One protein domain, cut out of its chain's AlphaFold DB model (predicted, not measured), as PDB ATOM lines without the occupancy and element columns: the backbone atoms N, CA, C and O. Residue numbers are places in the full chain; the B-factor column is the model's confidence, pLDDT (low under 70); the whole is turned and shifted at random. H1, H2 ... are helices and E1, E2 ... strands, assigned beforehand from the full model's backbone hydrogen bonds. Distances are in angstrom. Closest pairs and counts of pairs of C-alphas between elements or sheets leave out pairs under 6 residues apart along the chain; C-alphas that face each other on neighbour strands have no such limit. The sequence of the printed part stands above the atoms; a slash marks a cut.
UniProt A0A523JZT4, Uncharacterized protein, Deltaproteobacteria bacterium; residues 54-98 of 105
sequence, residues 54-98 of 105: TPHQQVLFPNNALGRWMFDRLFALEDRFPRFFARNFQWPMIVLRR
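What this domain is: This is residues 54 to 98 of the 105 residues of an uncharacterized protein of Deltaproteobacteria bacterium (UniProt A0A523JZT4). Picture a loose, open frame: the long helix H2 is its base, short helix H1 folds back near one end, short helix H3 turns off at the other, and strand E1 leads away as an arm. The 45 printed residues hold H1, H2, H3 and E1 in that order, class mixed, helices and strands. The whole is loose, with a radius of gyration of the C-alphas of 12.9 A and spans of 43 by 21 by 16 A.

Where its parts are: Find C-alpha 54 at (235.573, 179.162, 94.922), where H1, residues 54 to 60, begins. H2, residues 65 to 80, runs 22.8 A from (218.960, 178.351, 102.374). H3 is residues 82 to 88. E1, residues 91 to 98, runs 22.5 A to (248.178, 149.575, 89.048).

How they stand to each other: H1 and H2 are near each other, their closest C-alphas 8.3 A apart. H2 and H3 are close but not clearly touching, the closest C-alphas, Glu 78 and Phe 85, 6.1 A apart; their lines are about perpendicular, at 75 degrees. The closest C-alphas of H3 and E1, Ala 86 and Pro 92, are 4.9 A apart. H2 and E1 are apart. E1 pairs with no named strand. In H1, H2 and H3 every O i to N i+4 pair is within hydrogen-bond range.

The domain as a whole: The farthest C-alphas, Asn 64 and Arg 98, are 43.7 A apart. The printed part has no cut, its three links are tight, and no printed residue is under 70 in pLDDT.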
ATOM      1  N   THR A  54     236.113 178.362  93.812       84.25
ATOM      2  CA  THR A  54     235.573 179.162  94.922       84.25
ATOM      3  C   THR A  54     234.998 180.516  94.479       84.25
ATOM      4  O   THR A  54     233.889 180.841  94.912       84.25
ATOM      5  N   PRO A  55     235.652 181.298  93.594       84.94
ATOM      6  CA  PRO A  55     235.100 182.575  93.141       84.94
ATOM      7  C   PRO A  55     233.806 182.388  92.340       84.94
ATOM      8  O   PRO A  55     232.827 183.098  92.558       84.94
ATOM      9  N   HIS A  56     233.766 181.389  91.452       86.12
ATOM     10  CA  HIS A  56     232.571 181.072  90.671       86.12
ATOM     11  C   HIS A  56     231.435 180.563  91.561       86.12
ATOM     12  O   HIS A  56     230.280 180.932  91.356       86.12
ATOM     13  N   GLN A  57     231.766 179.769  92.582       87.19
ATOM     14  CA  GLN A  57     230.801 179.287  93.561       87.19
ATOM     15  C   GLN A  57     230.149 180.434  94.336       87.19
ATOM     16  O   GLN A  57     228.931 180.452  94.466       87.19
ATOM     17  N   GLN A  58     230.928 181.411  94.804       87.00
ATOM     18  CA  GLN A  58     230.397 182.548  95.567       87.00
ATOM     19  C   GLN A  58     229.488 183.460  94.736       87.00
ATOM     20  O   GLN A  58     228.556 184.053  95.272       87.00
ATOM     21  N   VAL A  59     229.745 183.569  93.430       88.81
ATOM     22  CA  VAL A  59     228.899 184.347  92.513       88.81
ATOM     23  C   VAL A  59     227.605 183.602  92.179       88.81
ATOM     24  O   VAL A  59     226.547 184.222  92.093       88.81
ATOM     25  N   LEU A  60     227.676 182.283  91.980       88.00
ATOM     26  CA  LEU A  60     226.537 181.481  91.527       88.00
ATOM     27  C   LEU A  60     225.614 181.042  92.673       88.00
ATOM     28  O   LEU A  60     224.399 180.965  92.489       88.00
ATOM     29  N   PHE A  61     226.177 180.747  93.845       88.38
ATOM     30  CA  PHE A  61     225.453 180.204  94.988       88.38
ATOM     31  C   PHE A  61     225.414 181.228  96.134       88.38
ATOM     32  O   PHE A  61     226.432 181.468  96.785       88.38
ATOM     33  N   PRO A  62     224.248 181.832  96.421       86.75
ATOM     34  CA  PRO A  62     224.118 182.784  97.520       86.75
ATOM     35  C   PRO A  62     224.284 182.102  98.888       86.75
ATOM     36  O   PRO A  62     223.897 180.951  99.069       86.75
ATOM     37  N   ASN A  63     224.788 182.824  99.892       87.44
ATOM     38  CA  ASN A  63     224.922 182.305 101.262       87.44
ATOM     39  C   ASN A  63     223.581 182.327 102.022       87.44
ATOM     40  O   ASN A  63     223.385 183.084 102.971       87.44
ATOM     41  N   ASN A  64     222.614 181.548 101.548       92.19
ATOM     42  CA  ASN A  64     221.288 181.406 102.140       92.19
ATOM     43  C   ASN A  64     220.781 179.957 101.991       92.19
ATOM     44  O   ASN A  64     221.457 179.091 101.430       92.19
ATOM     45  N   ALA A  65     219.568 179.681 102.480       91.75
ATOM     46  CA  ALA A  65     218.960 178.351 102.374       91.75
ATOM     47  C   ALA A  65     218.808 177.866 100.916       91.75
ATOM     48  O   ALA A  65     218.901 176.667 100.657       91.75
ATOM     49  N   LEU A  66     218.626 178.790  99.963       90.62
ATOM     50  CA  LEU A  66     218.550 178.473  98.538       90.62
ATOM     51  C   LEU A  66     219.905 177.998  98.002       90.62
ATOM     52  O   LEU A  66     219.954 176.972  97.333       90.62
ATOM     53  N   GLY A  67     221.000 178.688  98.326       90.69
ATOM     54  CA  GLY A  67     222.337 178.263  97.915       90.69
ATOM     55  C   GLY A  67     222.705 176.897  98.478       90.69
ATOM     56  O   GLY A  67     223.235 176.069  97.744       90.69
ATOM     57  N   ARG A  68     222.331 176.607  99.733       90.50
ATOM     58  CA  ARG A  68     222.497 175.264 100.311       90.50
ATOM     59  C   ARG A  68     221.753 174.203  99.499       90.50
ATOM     60  O   ARG A  68     222.361 173.223  99.092       90.50
ATOM     61  N   TRP A  69     220.478 174.436  99.190       94.12
ATOM     62  CA  TRP A  69     219.696 173.521  98.356       94.12
ATOM     63  C   TRP A  69     220.300 173.339  96.955       94.12
ATOM     64  O   TRP A  69     220.338 172.227  96.431       94.12
ATOM     65  N   MET A  70     220.795 174.418  96.344       92.50
ATOM     66  CA  MET A  70     221.458 174.365  95.041       92.50
ATOM     67  C   MET A  70     222.756 173.549  95.093       92.50
ATOM     68  O   MET A  70     223.000 172.760  94.183       92.50
ATOM     69  N   PHE A  71     223.558 173.691  96.153       90.94
ATOM     70  CA  PHE A  71     224.751 172.873  96.374       90.94
ATOM     71  C   PHE A  71     224.405 171.401  96.575       90.94
ATOM     72  O   PHE A  71     225.013 170.548  95.935       90.94
ATOM     73  N   ASP A  72     223.397 171.095  97.390       91.88
ATOM     74  CA  ASP A  72     222.955 169.716  97.610       91.88
ATOM     75  C   ASP A  72     222.511 169.065  96.286       91.88
ATOM     76  O   ASP A  72     222.815 167.904  96.006       91.88
ATOM     77  N   ARG A  73     221.836 169.831  95.418       93.56
ATOM     78  CA  ARG A  73     221.476 169.386  94.064       93.56
ATOM     79  C   ARG A  73     222.681 169.224  93.152       93.56
ATOM     80  O   ARG A  73     222.698 168.268  92.380       93.56
ATOM     81  N   LEU A  74     223.655 170.127  93.224       91.31
ATOM     82  CA  LEU A  74     224.892 170.022  92.458       91.31
ATOM     83  C   LEU A  74     225.630 168.728  92.813       91.31
ATOM     84  O   LEU A  74     225.925 167.957  91.908       91.31
ATOM     85  N   PHE A  75     225.833 168.444  94.101       89.56
ATOM     86  CA  PHE A  75     226.490 167.211  94.544       89.56
ATOM     87  C   PHE A  75     225.721 165.961  94.112       89.56
ATOM     88  O   PHE A  75     226.302 165.044  93.540       89.56
ATOM     89  N   ALA A  76     224.392 165.958  94.255       92.56
ATOM     90  CA  ALA A  76     223.575 164.841  93.778       92.56
ATOM     91  C   ALA A  76     223.679 164.622  92.253       92.56
ATOM     92  O   ALA A  76     223.528 163.497  91.770       92.56
ATOM     93  N   LEU A  77     223.907 165.685  91.472       91.19
ATOM     94  CA  LEU A  77     224.138 165.590  90.031       91.19
ATOM     95  C   LEU A  77     225.563 165.130  89.701       91.19
ATOM     96  O   LEU A  77     225.720 164.331  88.776       91.19
ATOM     97  N   GLU A  78     226.566 165.599  90.445       90.31
ATOM     98  CA  GLU A  78     227.962 165.163  90.329       90.31
ATOM     99  C   GLU A  78     228.080 163.650  90.554       90.31
ATOM    100  O   GLU A  78     228.640 162.952  89.705       90.31
ATOM    101  N   ASP A  79     227.449 163.133  91.611       88.94
ATOM    102  CA  ASP A  79     227.436 161.704  91.944       88.94
ATOM    103  C   ASP A  79     226.707 160.860  90.891       88.94
ATOM    104  O   ASP A  79     227.104 159.735  90.580       88.94
ATOM    105  N   ARG A  80     225.627 161.396  90.310       91.31
ATOM    106  CA  ARG A  80     224.834 160.682  89.301       91.31
ATOM    107  C   ARG A  80     225.502 160.669  87.927       91.31
ATOM    108  O   ARG A  80     225.340 159.703  87.181       91.31
ATOM    109  N   PHE A  81     226.227 161.730  87.570       90.25
ATOM    110  CA  PHE A  81     226.832 161.897  86.245       90.25
ATOM    111  C   PHE A  81     228.327 162.252  86.303       90.25
ATOM    112  O   PHE A  81     228.759 163.204  85.644       90.25
ATOM    113  N   PRO A  82     229.165 161.455  86.987       87.00
ATOM    114  CA  PRO A  82     230.552 161.822  87.257       87.00
ATOM    115  C   PRO A  82     231.364 162.036  85.974       87.00
ATOM    116  O   PRO A  82     232.137 162.982  85.872       87.00
ATOM    117  N   ARG A  83     231.130 161.228  84.930       85.81
ATOM    118  CA  ARG A  83     231.826 161.365  83.636       85.81
ATOM    119  C   ARG A  83     231.505 162.677  82.917       85.81
ATOM    120  O   ARG A  83     232.368 163.230  82.240       85.81
ATOM    121  N   PHE A  84     230.267 163.160  83.036       87.69
ATOM    122  CA  PHE A  84     229.866 164.435  82.443       87.69
ATOM    123  C   PHE A  84     230.561 165.589  83.163       87.69
ATOM    124  O   PHE A  84     231.133 166.463  82.512       87.69
ATOM    125  N   PHE A  85     230.567 165.552  84.496       88.81
ATOM    126  CA  PHE A  85     231.200 166.587  85.299       88.81
ATOM    127  C   PHE A  85     232.728 166.591  85.143       88.81
ATOM    128  O   PHE A  85     233.319 167.640  84.915       88.81
ATOM    129  N   ALA A  86     233.374 165.426  85.121       86.94
ATOM    130  CA  ALA A  86     234.815 165.339  84.900       86.94
ATOM    131  C   ALA A  86     235.259 165.923  83.548       86.94
ATOM    132  O   ALA A  86     236.332 166.508  83.450       86.94
ATOM    133  N   ARG A  87     234.442 165.779  82.496       85.38
ATOM    134  CA  ARG A  87     234.791 166.233  81.142       85.38
ATOM    135  C   ARG A  87     234.549 167.725  80.902       85.38
ATOM    136  O   ARG A  87     235.246 168.311  80.082       85.38
ATOM    137  N   ASN A  88     233.541 168.316  81.546       85.88
ATOM    138  CA  ASN A  88     233.092 169.682  81.241       85.88
ATOM    139  C   ASN A  88     233.557 170.737  82.254       85.88
ATOM    140  O   ASN A  88     233.441 171.927  81.973       85.88
ATOM    141  N   PHE A  89     234.047 170.326  83.423       86.19
ATOM    142  CA  PHE A  89     234.382 171.234  84.518       86.19
ATOM    143  C   PHE A  89     235.889 171.307  84.784       86.19
ATOM    144  O   PHE A  89     236.682 170.573  84.198       86.19
ATOM    145  N   GLN A  90     236.285 172.246  85.650       82.00
ATOM    146  CA  GLN A  90     237.683 172.656  85.814       82.00
ATOM    147  C   GLN A  90     238.573 171.628  86.518       82.00
ATOM    148  O   GLN A  90     239.756 171.556  86.195       82.00
ATOM    149  N   TRP A  91     238.040 170.848  87.466       84.69
ATOM    150  CA  TRP A  91     238.865 170.018  88.354       84.69
ATOM    151  C   TRP A  91     238.542 168.523  88.233       84.69
ATOM    152  O   TRP A  91     237.826 167.974  89.078       84.69
ATOM    153  N   PRO A  92     239.068 167.834  87.204       89.44
ATOM    154  CA  PRO A  92     239.031 166.381  87.142       89.44
ATOM    155  C   PRO A  92     240.077 165.759  88.076       89.44
ATOM    156  O   PRO A  92     241.238 166.163  88.113       89.44
ATOM    157  N   MET A  93     239.671 164.727  88.799       90.75
ATOM    158  CA  MET A  93     240.538 163.809  89.523       90.75
ATOM    159  C   MET A  93     240.844 162.615  88.621       90.75
ATOM    160  O   MET A  93     239.931 161.888  88.232       90.75
ATOM    161  N   ILE A  94     242.122 162.399  88.308       91.81
ATOM    162  CA  ILE A  94     242.580 161.180  87.637       91.81
ATOM    163  C   ILE A  94     243.154 160.240  88.695       91.81
ATOM    164  O   ILE A  94     244.107 160.584  89.392       91.81
ATOM    165  N   VAL A  95     242.572 159.053  88.806       91.31
ATOM    166  CA  VAL A  95     243.036 157.970  89.670       91.31
ATOM    167  C   VAL A  95     243.653 156.904  88.778       91.31
ATOM    168  O   VAL A  95     242.979 156.331  87.927       91.31
ATOM    169  N   LEU A  96     244.944 156.647  88.972       92.50
ATOM    170  CA  LEU A  96     245.677 155.587  88.287       92.50
ATOM    171  C   LEU A  96     245.936 154.474  89.294       92.50
ATOM    172  O   LEU A  96     246.726 154.645  90.225       92.50
ATOM    173  N   ARG A  97     245.269 153.336  89.127       91.50
ATOM    174  CA  ARG A  97     245.498 152.155  89.957       91.50
ATOM    175  C   ARG A  97     246.298 151.137  89.162       91.50
ATOM    176  O   ARG A  97     245.920 150.780  88.060       91.50
ATOM    177  N   ARG A  98     247.396 150.627  89.714       88.00
ATOM    178  CA  ARG A  98     248.178 149.575  89.048       88.00
ATOM    179  C   ARG A  98     247.302 148.340  88.799       88.00
ATOM    180  O   ARG A  98     246.736 147.799  89.749       88.00
TER     181      ARG A  98